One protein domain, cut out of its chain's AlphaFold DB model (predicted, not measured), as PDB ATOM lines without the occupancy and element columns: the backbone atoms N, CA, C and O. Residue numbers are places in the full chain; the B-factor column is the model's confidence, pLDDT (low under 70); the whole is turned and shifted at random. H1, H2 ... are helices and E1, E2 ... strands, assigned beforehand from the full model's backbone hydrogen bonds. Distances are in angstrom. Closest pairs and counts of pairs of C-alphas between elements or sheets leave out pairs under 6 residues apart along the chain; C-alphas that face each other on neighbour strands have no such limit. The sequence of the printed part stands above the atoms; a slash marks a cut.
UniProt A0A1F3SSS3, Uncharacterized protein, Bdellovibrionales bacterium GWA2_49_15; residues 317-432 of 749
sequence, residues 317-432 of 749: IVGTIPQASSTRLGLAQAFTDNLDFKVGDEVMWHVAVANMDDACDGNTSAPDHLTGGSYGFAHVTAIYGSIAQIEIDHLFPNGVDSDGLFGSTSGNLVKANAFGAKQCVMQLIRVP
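This is residues 317 to 432 of the 749 residues of an uncharacterized protein of Bdellovibrionales bacterium GWA2_49_15 (UniProt A0A1F3SSS3). Amid little regular structure, one antiparallel six-strand sheet, order E1 E2 E5 E4 E3 E6, is curled like part of a barrel and folded, E1, E2 and E5 facing E3 and E6 with E4 as hinge. Of 116 printed residues, 45 are in named elements, mostly strand, in the order E1 E2 E3 E4 E5 H1 E6 along the chain. It is compact, radius of gyration of the C-alphas 14.1 A, and spans 41 by 33 by 25 A.

Find C-alpha 317 at (-11.232, -43.110, -16.503), where E1, residues 317 to 322, begins; then E2, residues 327 to 331; E3, residues 346 to 354; E4, residues 375 to 384; E5, residues 389 to 392; H1, residues 402 to 405; and E6, residues 424 to 430, which ends at C-alpha 430 at (0.310, -47.263, -12.491).

Look at residue 381, where E4 bends by 74 degrees. E4 pairs with E3 at N 349 and O 376, 2.9 A, and with E5 at N 384 and O 389, 2.8 A. E2 E3 E4 E5 make a Greek key: the meander E3 E4 E5, with E2 the antiparallel neighbour of E5. H1 is on the sheet, height 5.9 A.

The printed part has no cut. E2 to E3, E3 to E4 and H1 to E6 are long links. In the printed part 47 residues have pLDDT under 70, among them residues 398 to 423.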
ATOM      1  N   ILE A 317     -10.843 -44.485 -16.804       79.50
ATOM      2  CA  ILE A 317     -11.232 -43.110 -16.503       79.50
ATOM      3  C   ILE A 317     -12.665 -42.929 -17.004       79.50
ATOM      4  O   ILE A 317     -12.976 -43.240 -18.154       79.50
ATOM      5  N   VAL A 318     -13.544 -42.474 -16.119       80.62
ATOM      6  CA  VAL A 318     -14.964 -42.229 -16.410       80.62
ATOM      7  C   VAL A 318     -15.319 -40.748 -16.391       80.62
ATOM      8  O   VAL A 318     -16.382 -40.379 -16.854       80.62
ATOM      9  N   GLY A 319     -14.436 -39.881 -15.897       80.56
ATOM     10  CA  GLY A 319     -14.644 -38.440 -15.959       80.56
ATOM     11  C   GLY A 319     -13.366 -37.670 -15.677       80.56
ATOM     12  O   GLY A 319     -12.464 -38.185 -15.012       80.56
ATOM     13  N   THR A 320     -13.308 -36.435 -16.161       84.00
ATOM     14  CA  THR A 320     -12.222 -35.496 -15.873       84.00
ATOM     15  C   THR A 320     -12.805 -34.197 -15.323       84.00
ATOM     16  O   THR A 320     -13.863 -33.746 -15.755       84.00
ATOM     17  N   ILE A 321     -12.153 -33.618 -14.319       87.00
ATOM     18  CA  ILE A 321     -12.504 -32.322 -13.739       87.00
ATOM     19  C   ILE A 321     -11.213 -31.498 -13.717       87.00
ATOM     20  O   ILE A 321     -10.391 -31.689 -12.806       87.00
ATOM     21  N   PRO A 322     -10.988 -30.631 -14.720       85.19
ATOM     22  CA  PRO A 322      -9.784 -29.814 -14.775       85.19
ATOM     23  C   PRO A 322      -9.705 -28.894 -13.549       85.19
ATOM     24  O   PRO A 322     -10.712 -28.369 -13.073       85.19
ATOM     25  N   GLN A 323      -8.497 -28.730 -13.022       87.19
ATOM     26  CA  GLN A 323      -8.140 -27.779 -11.969       87.19
ATOM     27  C   GLN A 323      -7.146 -26.756 -12.536       87.19
ATOM     28  O   GLN A 323      -6.764 -26.821 -13.701       87.19
ATOM     29  N   ALA A 324      -6.694 -25.804 -11.716       84.56
ATOM     30  CA  ALA A 324      -5.763 -24.767 -12.167       84.56
ATOM     31  C   ALA A 324      -4.410 -25.320 -12.672       84.56
ATOM     32  O   ALA A 324      -3.816 -24.736 -13.574       84.56
ATOM     33  N   SER A 325      -3.920 -26.426 -12.099       87.06
ATOM     34  CA  SER A 325      -2.611 -27.022 -12.428       87.06
ATOM     35  C   SER A 325      -2.598 -28.558 -12.412       87.06
ATOM     36  O   SER A 325      -1.533 -29.167 -12.401       87.06
ATOM     37  N   SER A 326      -3.765 -29.187 -12.344       91.06
ATOM     38  CA  SER A 326      -3.943 -30.634 -12.202       91.06
ATOM     39  C   SER A 326      -5.278 -31.049 -12.816       91.06
ATOM     40  O   SER A 326      -6.116 -30.205 -13.134       91.06
ATOM     41  N   THR A 327      -5.509 -32.349 -12.972       90.50
ATOM     42  CA  THR A 327      -6.832 -32.863 -13.334       90.50
ATOM     43  C   THR A 327      -7.273 -33.897 -12.321       90.50
ATOM     44  O   THR A 327      -6.531 -34.826 -12.000       90.50
ATOM     45  N   ARG A 328      -8.514 -33.766 -11.846       92.19
ATOM     46  CA  ARG A 328      -9.154 -34.810 -11.053       92.19
ATOM     47  C   ARG A 328      -9.857 -35.799 -11.977       92.19
ATOM     48  O   ARG A 328     -10.660 -35.404 -12.816       92.19
ATOM     49  N   LEU A 329      -9.554 -37.078 -11.818       89.81
ATOM     50  CA  LEU A 329     -10.084 -38.179 -12.608       89.81
ATOM     51  C   LEU A 329     -11.087 -38.976 -11.783       89.81
ATOM     52  O   LEU A 329     -10.760 -39.432 -10.689       89.81
ATOM     53  N   GLY A 330     -12.288 -39.173 -12.321       85.44
ATOM     54  CA  GLY A 330     -13.213 -40.199 -11.846       85.44
ATOM     55  C   GLY A 330     -12.836 -41.552 -12.437       85.44
ATOM     56  O   GLY A 330     -12.577 -41.637 -13.638       85.44
ATOM     57  N   LEU A 331     -12.817 -42.606 -11.621       82.62
ATOM     58  CA  LEU A 331     -12.485 -43.970 -12.040       82.62
ATOM     59  C   LEU A 331     -13.703 -44.897 -11.925       82.62
ATOM     60  O   LEU A 331     -14.544 -44.730 -11.045       82.62
ATOM     61  N   ALA A 332     -13.800 -45.892 -12.812       73.25
ATOM     62  CA  ALA A 332     -14.974 -46.773 -12.915       73.25
ATOM     63  C   ALA A 332     -15.258 -47.636 -11.666       73.25
ATOM     64  O   ALA A 332     -16.354 -48.175 -11.535       73.25
ATOM     65  N   GLN A 333     -14.276 -47.807 -10.778       72.44
ATOM     66  CA  GLN A 333     -14.383 -48.614  -9.562       72.44
ATOM     67  C   GLN A 333     -13.600 -47.951  -8.426       72.44
ATOM     68  O   GLN A 333     -12.508 -47.425  -8.656       72.44
ATOM     69  N   ALA A 334     -14.150 -48.009  -7.208       67.19
ATOM     70  CA  ALA A 334     -13.465 -47.567  -5.996       67.19
ATOM     71  C   ALA A 334     -12.174 -48.366  -5.754       67.19
ATOM     72  O   ALA A 334     -12.031 -49.502  -6.209       67.19
ATOM     73  N   PHE A 335     -11.224 -47.752  -5.051       67.75
ATOM     74  CA  PHE A 335      -9.989 -48.422  -4.655       67.75
ATOM     75  C   PHE A 335     -10.315 -49.474  -3.601       67.75
ATOM     76  O   PHE A 335     -10.940 -49.168  -2.585       67.75
ATOM     77  N   THR A 336      -9.878 -50.701  -3.837       58.47
ATOM     78  CA  THR A 336      -9.721 -51.683  -2.771       58.47
ATOM     79  C   THR A 336      -8.364 -51.398  -2.142       58.47
ATOM     80  O   THR A 336      -7.333 -51.858  -2.628       58.47
ATOM     81  N   ASP A 337      -8.374 -50.561  -1.108       60.75
ATOM     82  CA  ASP A 337      -7.216 -50.195  -0.290       60.75
ATOM     83  C   ASP A 337      -6.108 -49.398  -1.015       60.75
ATOM     84  O   ASP A 337      -6.106 -49.191  -2.228       60.75
ATOM     85  N   ASN A 338      -5.123 -48.922  -0.246       63.81
ATOM     86  CA  ASN A 338      -3.945 -48.169  -0.711       63.81
ATOM     87  C   ASN A 338      -3.003 -48.983  -1.643       63.81
ATOM     88  O   ASN A 338      -1.857 -48.592  -1.857       63.81
ATOM     89  N   LEU A 339      -3.420 -50.146  -2.147       69.50
ATOM     90  CA  LEU A 339      -2.576 -51.073  -2.909       69.50
ATOM     91  C   LEU A 339      -2.452 -50.692  -4.389       69.50
ATOM     92  O   LEU A 339      -1.422 -50.987  -5.009       69.50
ATOM     93  N   ASP A 340      -3.470 -50.021  -4.933       77.62
ATOM     94  CA  ASP A 340      -3.547 -49.693  -6.356       77.62
ATOM     95  C   ASP A 340      -2.804 -48.406  -6.701       77.62
ATOM     96  O   ASP A 340      -1.917 -48.430  -7.551       77.62
ATOM     97  N   PHE A 341      -3.113 -47.305  -6.016       85.25
ATOM     98  CA  PHE A 341      -2.489 -45.999  -6.231       85.25
ATOM     99  C   PHE A 341      -2.200 -45.320  -4.892       85.25
ATOM    100  O   PHE A 341      -2.995 -45.431  -3.955       85.25
ATOM    101  N   LYS A 342      -1.100 -44.566  -4.820       88.38
ATOM    102  CA  LYS A 342      -0.771 -43.637  -3.728       88.38
ATOM    103  C   LYS A 342      -0.365 -42.271  -4.261       88.38
ATOM    104  O   LYS A 342       0.082 -42.146  -5.394       88.38
ATOM    105  N   VAL A 343      -0.482 -41.248  -3.416       90.19
ATOM    106  CA  VAL A 343       0.114 -39.936  -3.696       90.19
ATOM    107  C   VAL A 343       1.620 -40.104  -3.912       90.19
ATOM    108  O   VAL A 343       2.288 -40.771  -3.122       90.19
ATOM    109  N   GLY A 344       2.133 -39.509  -4.985       88.31
ATOM    110  CA  GLY A 344       3.509 -39.643  -5.456       88.31
ATOM    111  C   GLY A 344       3.719 -40.747  -6.495       88.31
ATOM    112  O   GLY A 344       4.768 -40.754  -7.136       88.31
ATOM    113  N   ASP A 345       2.750 -41.646  -6.703       88.75
ATOM    114  CA  ASP A 345       2.872 -42.679  -7.732       88.75
ATOM    115  C   ASP A 345       2.907 -42.053  -9.120       88.75
ATOM    116  O   ASP A 345       2.087 -41.194  -9.446       88.75
ATOM    117  N   GLU A 346       3.818 -42.542  -9.957       90.31
ATOM    118  CA  GLU A 346       3.787 -42.257 -11.382       90.31
ATOM    119  C   GLU A 346       2.711 -43.114 -12.060       90.31
ATOM    120  O   GLU A 346       2.556 -44.313 -11.804       90.31
ATOM    121  N   VAL A 347       1.955 -42.486 -12.949       92.12
ATOM    122  CA  VAL A 347       0.890 -43.102 -13.729       92.12
ATOM    123  C   VAL A 347       1.060 -42.758 -15.201       92.12
ATOM    124  O   VAL A 347       1.540 -41.686 -15.563       92.12
ATOM    125  N   MET A 348       0.645 -43.680 -16.056       91.88
ATOM    126  CA  MET A 348       0.461 -43.485 -17.482       91.88
ATOM    127  C   MET A 348      -1.037 -43.385 -17.740       91.88
ATOM    128  O   MET A 348      -1.791 -44.283 -17.367       91.88
ATOM    129  N   TRP A 349      -1.476 -42.315 -18.386       91.19
ATOM    130  CA  TRP A 349      -2.802 -42.277 -18.992       91.19
ATOM    131  C   TRP A 349      -2.680 -42.674 -20.463       91.19
ATOM    132  O   TRP A 349      -1.692 -42.353 -21.123       91.19
ATOM    133  N   HIS A 350      -3.669 -43.397 -20.974       88.06
ATOM    134  CA  HIS A 350      -3.713 -43.885 -22.350       88.06
ATOM    135  C   HIS A 350      -5.134 -43.786 -22.881       88.06
ATOM    136  O   HIS A 350      -6.078 -44.218 -22.221       88.06
ATOM    137  N   VAL A 351      -5.300 -43.228 -24.073       83.38
ATOM    138  CA  VAL A 351      -6.568 -43.281 -24.793       83.38
ATOM    139  C   VAL A 351      -6.619 -44.633 -25.494       83.38
ATOM    140  O   VAL A 351      -5.995 -44.816 -26.529       83.38
ATOM    141  N   ALA A 352      -7.324 -45.612 -24.938       76.38
ATOM    142  CA  ALA A 352      -7.457 -46.916 -25.578       76.38
ATOM    143  C   ALA A 352      -8.261 -46.791 -26.876       76.38
ATOM    144  O   ALA A 352      -7.797 -47.186 -27.940       76.38
ATOM    145  N   VAL A 353      -9.426 -46.150 -26.793       73.50
ATOM    146  CA  VAL A 353     -10.375 -46.020 -27.903       73.50
ATOM    147  C   VAL A 353     -10.720 -44.552 -28.103       73.50
ATOM    148  O   VAL A 353     -11.094 -43.890 -27.137       73.50
ATOM    149  N   ALA A 354     -10.652 -44.064 -29.341       67.81
ATOM    150  CA  ALA A 354     -11.339 -42.841 -29.749       67.81
ATOM    151  C   ALA A 354     -11.987 -43.034 -31.123       67.81
ATOM    152  O   ALA A 354     -11.578 -43.924 -31.875       67.81
ATOM    153  N   ASN A 355     -12.983 -42.213 -31.448       64.31
ATOM    154  CA  ASN A 355     -13.591 -42.238 -32.773       64.31
ATOM    155  C   ASN A 355     -12.648 -41.617 -33.823       64.31
ATOM    156  O   ASN A 355     -11.800 -40.791 -33.487       64.31
ATOM    157  N   MET A 356     -12.771 -42.027 -35.090       53.97
ATOM    158  CA  MET A 356     -11.840 -41.603 -36.150       53.97
ATOM    159  C   MET A 356     -11.915 -40.101 -36.457       53.97
ATOM    160  O   MET A 356     -10.892 -39.491 -36.764       53.97
ATOM    161  N   ASP A 357     -13.114 -39.525 -36.350       56.72
ATOM    162  CA  ASP A 357     -13.392 -38.136 -36.735       56.72
ATOM    163  C   ASP A 357     -13.479 -37.181 -35.536       56.72
ATOM    164  O   ASP A 357     -13.484 -35.969 -35.720       56.72
ATOM    165  N   ASP A 358     -13.523 -37.718 -34.314       59.78
ATOM    166  CA  ASP A 358     -13.685 -36.957 -33.076       59.78
ATOM    167  C   ASP A 358     -12.672 -37.451 -32.039       59.78
ATOM    168  O   ASP A 358     -12.800 -38.543 -31.478       59.78
ATOM    169  N   ALA A 359     -11.667 -36.620 -31.758       67.88
ATOM    170  CA  ALA A 359     -10.801 -36.814 -30.607       67.88
ATOM    171  C   ALA A 359     -11.624 -36.770 -29.307       67.88
ATOM    172  O   ALA A 359     -12.729 -36.218 -29.250       67.88
ATOM    173  N   CYS A 360     -11.082 -37.342 -28.232       73.12
ATOM    174  CA  CYS A 360     -11.745 -37.369 -26.925       73.12
ATOM    175  C   CYS A 360     -12.089 -35.977 -26.374       73.12
ATOM    176  O   CYS A 360     -12.931 -35.866 -25.488       73.12
ATOM    177  N   ASP A 361     -11.435 -34.930 -26.872       72.00
ATOM    178  CA  ASP A 361     -11.634 -33.529 -26.500       72.00
ATOM    179  C   ASP A 361     -12.651 -32.794 -27.399       72.00
ATOM    180  O   ASP A 361     -12.883 -31.598 -27.222       72.00
ATOM    181  N   GLY A 362     -13.257 -33.482 -28.379       69.31
ATOM    182  CA  GLY A 362     -14.269 -32.929 -29.284       69.31
ATOM    183  C   GLY A 362     -13.782 -31.789 -30.184       69.31
ATOM    184  O   GLY A 362     -14.592 -31.172 -30.876       69.31
ATOM    185  N   ASN A 363     -12.485 -31.498 -30.170       67.69
ATOM    186  CA  ASN A 363     -11.838 -30.561 -31.064       67.69
ATOM    187  C   ASN A 363     -11.141 -31.404 -32.144       67.69
ATOM    188  O   ASN A 363     -10.657 -32.488 -31.851       67.69
ATOM    189  N   THR A 364     -11.071 -30.942 -33.388       65.88
ATOM    190  CA  THR A 364     -10.374 -31.649 -34.487       65.88
ATOM    191  C   THR A 364      -9.243 -30.820 -35.108       65.88
ATOM    192  O   THR A 364      -8.579 -31.259 -36.049       65.88
ATOM    193  N   SER A 365      -8.994 -29.617 -34.568       67.62
ATOM    194  CA  SER A 365      -7.977 -28.673 -35.051       67.62
ATOM    195  C   SER A 365      -6.845 -28.282 -34.075       67.62
ATOM    196  O   SER A 365      -5.883 -27.641 -34.500       67.62
ATOM    197  N   ALA A 366      -6.922 -28.631 -32.789       65.31
ATOM    198  CA  ALA A 366      -5.892 -28.343 -31.790       65.31
ATOM    199  C   ALA A 366      -4.649 -29.261 -31.897       65.31
ATOM    200  O   ALA A 366      -4.742 -30.445 -32.199       65.31
ATOM    201  N   PRO A 367      -3.444 -28.750 -31.598       61.09
ATOM    202  CA  PRO A 367      -2.227 -29.567 -31.571       61.09
ATOM    203  C   PRO A 367      -2.222 -30.643 -30.466       61.09
ATOM    204  O   PRO A 367      -1.463 -31.603 -30.577       61.09
ATOM    205  N   ASP A 368      -3.085 -30.512 -29.454       66.50
ATOM    206  CA  ASP A 368      -3.130 -31.373 -28.263       66.50
ATOM    207  C   ASP A 368      -4.250 -32.429 -28.316       66.50
ATOM    208  O   ASP A 368      -4.785 -32.831 -27.282       66.50
ATOM    209  N   HIS A 369      -4.617 -32.887 -29.517       75.81
ATOM    210  CA  HIS A 369      -5.695 -33.860 -29.672       75.81
ATOM    211  C   HIS A 369      -5.450 -35.178 -28.958       75.81
ATOM    212  O   HIS A 369      -4.488 -35.914 -29.205       75.81
ATOM    213  N   LEU A 370      -6.433 -35.538 -28.141       78.44
ATOM    214  CA  LEU A 370      -6.539 -36.854 -27.538       78.44
ATOM    215  C   LEU A 370      -7.173 -37.838 -28.526       78.44
ATOM    216  O   LEU A 370      -8.325 -38.246 -28.382       78.44
ATOM    217  N   THR A 371      -6.418 -38.213 -29.554       77.31
ATOM    218  CA  THR A 371      -6.774 -39.336 -30.427       77.31
ATOM    219  C   THR A 371      -6.621 -40.665 -29.689       77.31
ATOM    220  O   THR A 371      -5.825 -40.781 -28.754       77.31
ATOM    221  N   GLY A 372      -7.350 -41.694 -30.125       76.25
ATOM    222  CA  GLY A 372      -7.117 -43.069 -29.672       76.25
ATOM    223  C   GLY A 372      -5.652 -43.370 -29.884       76.25
ATOM    224  O   GLY A 372      -5.201 -42.975 -30.942       76.25
ATOM    225  N   GLY A 373      -4.988 -43.948 -28.873       77.81
ATOM    226  CA  GLY A 373      -3.570 -44.250 -28.601       77.81
ATOM    227  C   GLY A 373      -2.625 -43.092 -28.238       77.81
ATOM    228  O   GLY A 373      -1.419 -43.310 -28.056       77.81
ATOM    229  N   SER A 374      -3.167 -41.887 -28.031       83.94
ATOM    230  CA  SER A 374      -2.486 -40.839 -27.265       83.94
ATOM    231  C   SER A 374      -2.201 -41.320 -25.836       83.94
ATOM    232  O   SER A 374      -2.988 -42.058 -25.239       83.94
ATOM    233  N   TYR A 375      -1.068 -40.904 -25.273       89.81
ATOM    234  CA  TYR A 375      -0.677 -41.252 -23.909       89.81
ATOM    235  C   TYR A 375       0.200 -40.172 -23.276       89.81
ATOM    236  O   TYR A 375       0.822 -39.368 -23.973       89.81
ATOM    237  N   GLY A 376       0.319 -40.211 -21.954       90.25
ATOM    238  CA  GLY A 376       1.229 -39.355 -21.206       90.25
ATOM    239  C   GLY A 376       1.485 -39.883 -19.803       90.25
ATOM    240  O   GLY A 376       0.859 -40.847 -19.366       90.25
ATOM    241  N   PHE A 377       2.440 -39.255 -19.118       91.75
ATOM    242  CA  PHE A 377       2.798 -39.575 -17.738       91.75
ATOM    243  C   PHE A 377       2.398 -38.435 -16.812       91.75
ATOM    244  O   PHE A 377       2.430 -37.271 -17.213       91.75
ATOM    245  N   ALA A 378       2.036 -38.791 -15.588       93.69
ATOM    246  CA  ALA A 378       1.697 -37.868 -14.518       93.69
ATOM    247  C   ALA A 378       2.033 -38.505 -13.164       93.69
ATOM    248  O   ALA A 378       2.270 -39.710 -13.086       93.69
ATOM    249  N   HIS A 379       1.999 -37.723 -12.097       93.62
ATOM    250  CA  HIS A 379       2.045 -38.185 -10.719       93.62
ATOM    251  C   HIS A 379       0.694 -37.989 -10.056       93.62
ATOM    252  O   HIS A 379       0.025 -36.977 -10.263       93.62
ATOM    253  N   VAL A 380       0.315 -38.937  -9.207       92.88
ATOM    254  CA  VAL A 380      -0.855 -38.807  -8.339       92.88
ATOM    255  C   VAL A 380      -0.558 -37.764  -7.262       92.88
ATOM    256  O   VAL A 380       0.331 -37.956  -6.437       92.88
ATOM    257  N   THR A 381      -1.306 -36.666  -7.232       94.31
ATOM    258  CA  THR A 381      -1.142 -35.580  -6.251       94.31
ATOM    259  C   THR A 381      -2.118 -35.689  -5.084       94.31
ATOM    260  O   THR A 381      -1.798 -35.266  -3.975       94.31
ATOM    261  N   ALA A 382      -3.288 -36.295  -5.299       91.62
ATOM    262  CA  ALA A 382      -4.274 -36.557  -4.253       91.62
ATOM    263  C   ALA A 382      -5.122 -37.798  -4.574       91.62
ATOM    264  O   ALA A 382      -5.327 -38.144  -5.737       91.62
ATOM    265  N   ILE A 383      -5.649 -38.454  -3.536       90.31
ATOM    266  CA  ILE A 383      -6.601 -39.567  -3.657       90.31
ATOM    267  C   ILE A 383      -7.824 -39.262  -2.801       90.31
ATOM    268  O   ILE A 383      -7.711 -38.972  -1.612       90.31
ATOM    269  N   TYR A 384      -9.004 -39.380  -3.401       87.94
ATOM    270  CA  TYR A 384     -10.291 -39.144  -2.759       87.94
ATOM    271  C   TYR A 384     -11.009 -40.491  -2.603       87.94
ATOM    272  O   TYR A 384     -11.875 -40.871  -3.397       87.94
ATOM    273  N   GLY A 385     -10.586 -41.245  -1.582       68.56
ATOM    274  CA  GLY A 385     -10.924 -42.664  -1.399       68.56
ATOM    275  C   GLY A 385     -12.416 -42.983  -1.254       68.56
ATOM    276  O   GLY A 385     -12.825 -44.093  -1.574       68.56
ATOM    277  N   SER A 386     -13.253 -42.021  -0.851       71.50
ATOM    278  CA  SER A 386     -14.704 -42.221  -0.719       71.50
ATOM    279  C   SER A 386     -15.466 -42.232  -2.052       71.50
ATOM    280  O   SER A 386     -16.622 -42.647  -2.071       71.50
ATOM    281  N   ILE A 387     -14.855 -41.775  -3.153       68.56
ATOM    282  CA  ILE A 387     -15.557 -41.514  -4.425       68.56
ATOM    283  C   ILE A 387     -14.798 -41.989  -5.674       68.56
ATOM    284  O   ILE A 387     -15.082 -41.514  -6.769       68.56
ATOM    285  N   ALA A 388     -13.852 -42.930  -5.538       81.69
ATOM    286  CA  ALA A 388     -13.086 -43.480  -6.669       81.69
ATOM    287  C   ALA A 388     -12.414 -42.397  -7.541       81.69
ATOM    288  O   ALA A 388     -12.349 -42.524  -8.766       81.69
ATOM    289  N   GLN A 389     -11.952 -41.306  -6.923       89.75
ATOM    290  CA  GLN A 389     -11.300 -40.207  -7.629       89.75
ATOM    291  C   GLN A 389      -9.829 -40.104  -7.242       89.75
ATOM    292  O   GLN A 389      -9.469 -40.253  -6.072       89.75
ATOM    293  N   ILE A 390      -8.992 -39.781  -8.221       91.25
ATOM    294  CA  ILE A 390      -7.617 -39.336  -7.995       91.25
ATOM    295  C   ILE A 390      -7.397 -37.976  -8.637       91.25
ATOM    296  O   ILE A 390      -8.123 -37.587  -9.544       91.25
ATOM    297  N   GLU A 391      -6.370 -37.269  -8.210       93.75
ATOM    298  CA  GLU A 391      -5.861 -36.083  -8.884       93.75
ATOM    299  C   GLU A 391      -4.454 -36.349  -9.383       93.75
ATOM    300  O   GLU A 391      -3.670 -36.996  -8.686       93.75
ATOM    301  N   ILE A 392      -4.159 -35.880 -10.593       94.06
ATOM    302  CA  ILE A 392      -2.848 -36.025 -11.218       94.06
ATOM    303  C   ILE A 392      -2.303 -34.669 -11.674       94.06
ATOM    304  O   ILE A 392      -3.077 -33.791 -12.061       94.06
ATOM    305  N   ASP A 393      -0.980 -34.504 -11.676       92.81
ATOM    306  CA  ASP A 393      -0.256 -33.291 -12.115       92.81
ATOM    307  C   ASP A 393      -0.224 -33.102 -13.650       92.81
ATOM    308  O   ASP A 393       0.744 -32.610 -14.228       92.81
ATOM    309  N   HIS A 394      -1.311 -33.474 -14.325       88.94
ATOM    310  CA  HIS A 394      -1.492 -33.316 -15.762       88.94
ATOM    311  C   HIS A 394      -2.780 -32.551 -16.051       88.94
ATOM    312  O   HIS A 394      -3.821 -32.833 -15.458       88.94
ATOM    313  N   LEU A 395      -2.716 -31.599 -16.981       85.56
ATOM    314  CA  LEU A 395      -3.866 -30.837 -17.457       85.56
ATOM    315  C   LEU A 395      -4.350 -31.434 -18.776       85.56
ATOM    316  O   LEU A 395      -3.675 -31.302 -19.795       85.56
ATOM    317  N   PHE A 396      -5.519 -32.073 -18.755       83.44
ATOM    318  CA  PHE A 396      -6.191 -32.450 -19.995       83.44
ATOM    319  C   PHE A 396      -6.802 -31.207 -20.667       83.44
ATOM    320  O   PHE A 396      -7.204 -30.276 -19.960       83.44
ATOM    321  N   PRO A 397      -6.898 -31.169 -22.010       79.88
ATOM    322  CA  PRO A 397      -7.598 -30.104 -22.718       79.88
ATOM    323  C   PRO A 397      -9.023 -29.900 -22.185       79.88
ATOM    324  O   PRO A 397      -9.727 -30.854 -21.848       79.88
ATOM    325  N   ASN A 398      -9.470 -28.644 -22.129       69.31
ATOM    326  CA  ASN A 398     -10.856 -28.333 -21.783       69.31
ATOM    327  C   ASN A 398     -11.793 -28.995 -22.805       69.31
ATOM    328  O   ASN A 398     -11.640 -28.760 -24.000       69.31
ATOM    329  N   GLY A 399     -12.772 -29.773 -22.337       65.00
ATOM    330  CA  GLY A 399     -13.738 -30.436 -23.219       65.00
ATOM    331  C   GLY A 399     -13.508 -31.929 -23.447       65.00
ATOM    332  O   GLY A 399     -14.170 -32.489 -24.314       65.00
ATOM    333  N   VAL A 400     -12.647 -32.596 -22.659       68.38
ATOM    334  CA  VAL A 400     -12.749 -34.058 -22.486       68.38
ATOM    335  C   VAL A 400     -14.081 -34.353 -21.798       68.38
ATOM    336  O   VAL A 400     -14.184 -34.392 -20.571       68.38
ATOM    337  N   ASP A 401     -15.118 -34.431 -22.624       59.03
ATOM    338  CA  ASP A 401     -16.510 -34.407 -22.216       59.03
ATOM    339  C   ASP A 401     -16.804 -35.630 -21.349       59.03
ATOM    340  O   ASP A 401     -16.555 -36.775 -21.749       59.03
ATOM    341  N   SER A 402     -17.342 -35.394 -20.153       57.31
ATOM    342  CA  SER A 402     -17.858 -36.470 -19.320       57.31
ATOM    343  C   SER A 402     -18.865 -37.296 -20.118       57.31
ATOM    344  O   SER A 402     -18.775 -38.519 -20.115       57.31
ATOM    345  N   ASP A 403     -19.723 -36.652 -20.912       51.28
ATOM    346  CA  ASP A 403     -20.779 -37.330 -21.667       51.28
ATOM    347  C   ASP A 403     -20.231 -38.204 -22.815       51.28
ATOM    348  O   ASP A 403     -20.876 -39.174 -23.205       51.28
ATOM    349  N   GLY A 404     -19.012 -37.934 -23.309       50.34
ATOM    350  CA  GLY A 404     -18.309 -38.750 -24.316       50.34
ATOM    351  C   GLY A 404     -17.439 -39.878 -23.734       50.34
ATOM    352  O   GLY A 404     -17.205 -40.893 -24.397       50.34
ATOM    353  N   LEU A 405     -16.985 -39.738 -22.483       53.41
ATOM    354  CA  LEU A 405     -16.341 -40.814 -21.709       53.41
ATOM    355  C   LEU A 405     -17.366 -41.852 -21.209       53.41
ATOM    356  O   LEU A 405     -17.040 -43.035 -21.004       53.41
ATOM    357  N   PHE A 406     -18.619 -41.419 -21.048       52.66
ATOM    358  CA  PHE A 406     -19.776 -42.244 -20.731       52.66
ATOM    359  C   PHE A 406     -20.505 -42.675 -22.009       52.66
ATOM    360  O   PHE A 406     -21.530 -42.117 -22.386       52.66
ATOM    361  N   GLY A 407     -20.089 -43.793 -22.613       46.56
ATOM    362  CA  GLY A 407     -21.094 -44.644 -23.258       46.56
ATOM    363  C   GLY A 407     -22.188 -44.897 -22.214       46.56
ATOM    364  O   GLY A 407     -21.875 -45.504 -21.194       46.56
ATOM    365  N   SER A 408     -23.375 -44.312 -22.419       42.12
ATOM    366  CA  SER A 408     -24.481 -44.139 -21.460       42.12
ATOM    367  C   SER A 408     -24.449 -45.087 -20.253       42.12
ATOM    368  O   SER A 408     -24.370 -46.304 -20.431       42.12
ATOM    369  N   THR A 409     -24.623 -44.545 -19.045       41.19
ATOM    370  CA  THR A 409     -24.736 -45.241 -17.741       41.19
ATOM    371  C   THR A 409     -25.586 -46.522 -17.729       41.19
ATOM    372  O   THR A 409     -25.434 -47.353 -16.838       41.19
ATOM    373  N   SER A 410     -26.437 -46.748 -18.725       43.00
ATOM    374  CA  SER A 410     -27.131 -48.008 -18.959       43.00
ATOM    375  C   SER A 410     -26.261 -49.085 -19.624       43.00
ATOM    376  O   SER A 410     -26.662 -49.556 -20.677       43.00
ATOM    377  N   GLY A 411     -25.105 -49.465 -19.058       41.75
ATOM    378  CA  GLY A 411     -24.401 -50.766 -19.222       41.75
ATOM    379  C   GLY A 411     -24.294 -51.451 -20.602       41.75
ATOM    380  O   GLY A 411     -23.906 -52.609 -20.673       41.75
ATOM    381  N   ASN A 412     -24.633 -50.775 -21.694       39.75
ATOM    382  CA  ASN A 412     -24.818 -51.313 -23.031       39.75
ATOM    383  C   ASN A 412     -24.129 -50.348 -23.989       39.75
ATOM    384  O   ASN A 412     -24.768 -49.529 -24.651       39.75
ATOM    385  N   LEU A 413     -22.813 -50.514 -24.136       42.56
ATOM    386  CA  LEU A 413     -22.080 -49.992 -25.297       42.56
ATOM    387  C   LEU A 413     -22.703 -50.473 -26.625       42.56
ATOM    388  O   LEU A 413     -22.472 -49.874 -27.668       42.56
ATOM    389  N   VAL A 414     -23.565 -51.496 -26.570       41.25
ATOM    390  CA  VAL A 414     -24.304 -52.159 -27.654       41.25
ATOM    391  C   VAL A 414     -25.124 -51.222 -28.566       41.25
ATOM    392  O   VAL A 414     -25.410 -51.615 -29.694       41.25
ATOM    393  N   LYS A 415     -25.502 -49.997 -28.153       37.25
ATOM    394  CA  LYS A 415     -26.394 -49.123 -28.962       37.25
ATOM    395  C   LYS A 415     -25.842 -47.752 -29.376       37.25
ATOM    396  O   LYS A 415     -26.514 -47.063 -30.137       37.25
ATOM    397  N   ALA A 416     -24.644 -47.359 -28.947       37.44
ATOM    398  CA  ALA A 416     -24.100 -46.020 -29.207       37.44
ATOM    399  C   ALA A 416     -23.241 -45.920 -30.487       37.44
ATOM    400  O   ALA A 416     -22.345 -45.096 -30.538       37.44
ATOM    401  N   ASN A 417     -23.507 -46.744 -31.507       43.16
ATOM    402  CA  ASN A 417     -22.802 -46.733 -32.799       43.16
ATOM    403  C   ASN A 417     -23.725 -46.373 -33.964       43.16
ATOM    404  O   ASN A 417     -23.722 -46.996 -35.024       43.16
ATOM    405  N   ALA A 418     -24.535 -45.335 -33.772       47.38
ATOM    406  CA  ALA A 418     -24.900 -44.536 -34.929       47.38
ATOM    407  C   ALA A 418     -23.611 -43.855 -35.423       47.38
ATOM    408  O   ALA A 418     -22.861 -43.322 -34.602       47.38
ATOM    409  N   PHE A 419     -23.339 -43.887 -36.731       44.88
ATOM    410  CA  PHE A 419     -22.338 -43.015 -37.358       44.88
ATOM    411  C   PHE A 419     -22.439 -41.605 -36.734       44.88
ATOM    412  O   PHE A 419     -23.519 -41.013 -36.746       44.88
ATOM    413  N   GLY A 420     -21.350 -41.106 -36.136       49.50
ATOM    414  CA  GLY A 420     -21.300 -39.797 -35.464       49.50
ATOM    415  C   GLY A 420     -21.460 -39.789 -33.934       49.50
ATOM    416  O   GLY A 420     -21.436 -38.717 -33.335       49.50
ATOM    417  N   ALA A 421     -21.609 -40.937 -33.266       52.62
ATOM    418  CA  ALA A 421     -21.560 -40.986 -31.803       52.62
ATOM    419  C   ALA A 421     -20.107 -40.940 -31.290       52.62
ATOM    420  O   ALA A 421     -19.254 -41.717 -31.721       52.62
ATOM    421  N   LYS A 422     -19.810 -40.030 -30.358       58.97
ATOM    422  CA  LYS A 422     -18.471 -39.892 -29.767       58.97
ATOM    423  C   LYS A 422     -18.176 -41.077 -28.849       58.97
ATOM    424  O   LYS A 422     -18.925 -41.336 -27.912       58.97
ATOM    425  N   GLN A 423     -17.077 -41.781 -29.109       64.56
ATOM    426  CA  GLN A 423     -16.543 -42.797 -28.206       64.56
ATOM    427  C   GLN A 423     -15.166 -42.361 -27.736       64.56
ATOM    428  O   GLN A 423     -14.288 -42.130 -28.561       64.56
ATOM    429  N   CYS A 424     -14.975 -42.293 -26.422       71.50
ATOM    430  CA  CYS A 424     -13.668 -42.124 -25.813       71.50
ATOM    431  C   CYS A 424     -13.520 -43.097 -24.642       71.50
ATOM    432  O   CYS A 424     -14.290 -43.059 -23.681       71.50
ATOM    433  N   VAL A 425     -12.523 -43.978 -24.698       75.12
ATOM    434  CA  VAL A 425     -12.163 -44.847 -23.575       75.12
ATOM    435  C   VAL A 425     -10.726 -44.572 -23.200       75.12
ATOM    436  O   VAL A 425      -9.810 -44.863 -23.963       75.12
ATOM    437  N   MET A 426     -10.539 -44.064 -21.987       80.88
ATOM    438  CA  MET A 426      -9.222 -43.823 -21.423       80.88
ATOM    439  C   MET A 426      -8.943 -44.776 -20.265       80.88
ATOM    440  O   MET A 426      -9.825 -45.120 -19.470       80.88
ATOM    441  N   GLN A 427      -7.690 -45.187 -20.169       83.25
ATOM    442  CA  GLN A 427      -7.151 -45.997 -19.097       83.25
ATOM    443  C   GLN A 427      -6.118 -45.186 -18.328       83.25
ATOM    444  O   GLN A 427      -5.369 -44.394 -18.897       83.25
ATOM    445  N   LEU A 428      -6.067 -45.425 -17.030       86.31
ATOM    446  CA  LEU A 428      -5.001 -44.994 -16.155       86.31
ATOM    447  C   LEU A 428      -4.280 -46.232 -15.643       86.31
ATOM    448  O   LEU A 428      -4.924 -47.136 -15.114       86.31
ATOM    449  N   ILE A 429      -2.965 -46.263 -15.785       87.31
ATOM    450  CA  ILE A 429      -2.102 -47.388 -15.454       87.31
ATOM    451  C   ILE A 429      -1.038 -46.883 -14.488       87.31
ATOM    452  O   ILE A 429      -0.386 -45.882 -14.765       87.31
ATOM    453  N   ARG A 430      -0.833 -47.551 -13.355       86.38
ATOM    454  CA  ARG A 430       0.310 -47.263 -12.491       86.38
ATOM    455  C   ARG A 430       1.591 -47.710 -13.178       86.38
ATOM    456  O   ARG A 430       1.664 -48.823 -13.692       86.38
ATOM    457  N   VAL A 431       2.602 -46.854 -13.137       88.62
ATOM    458  CA  VAL A 431       3.914 -47.105 -13.722       88.62
ATOM    459  C   VAL A 431       4.893 -47.316 -12.578       88.62
ATOM    460  O   VAL A 431       5.222 -46.360 -11.874       88.62
ATOM    461  N   PRO A 432       5.378 -48.548 -12.355       83.62
ATOM    462  CA  PRO A 432       6.484 -48.760 -11.444       83.62
ATOM    463  C   PRO A 432       7.681 -47.912 -11.879       83.62
ATOM    464  O   PRO A 432       8.202 -48.065 -12.990       83.62
TER     465      PRO A 432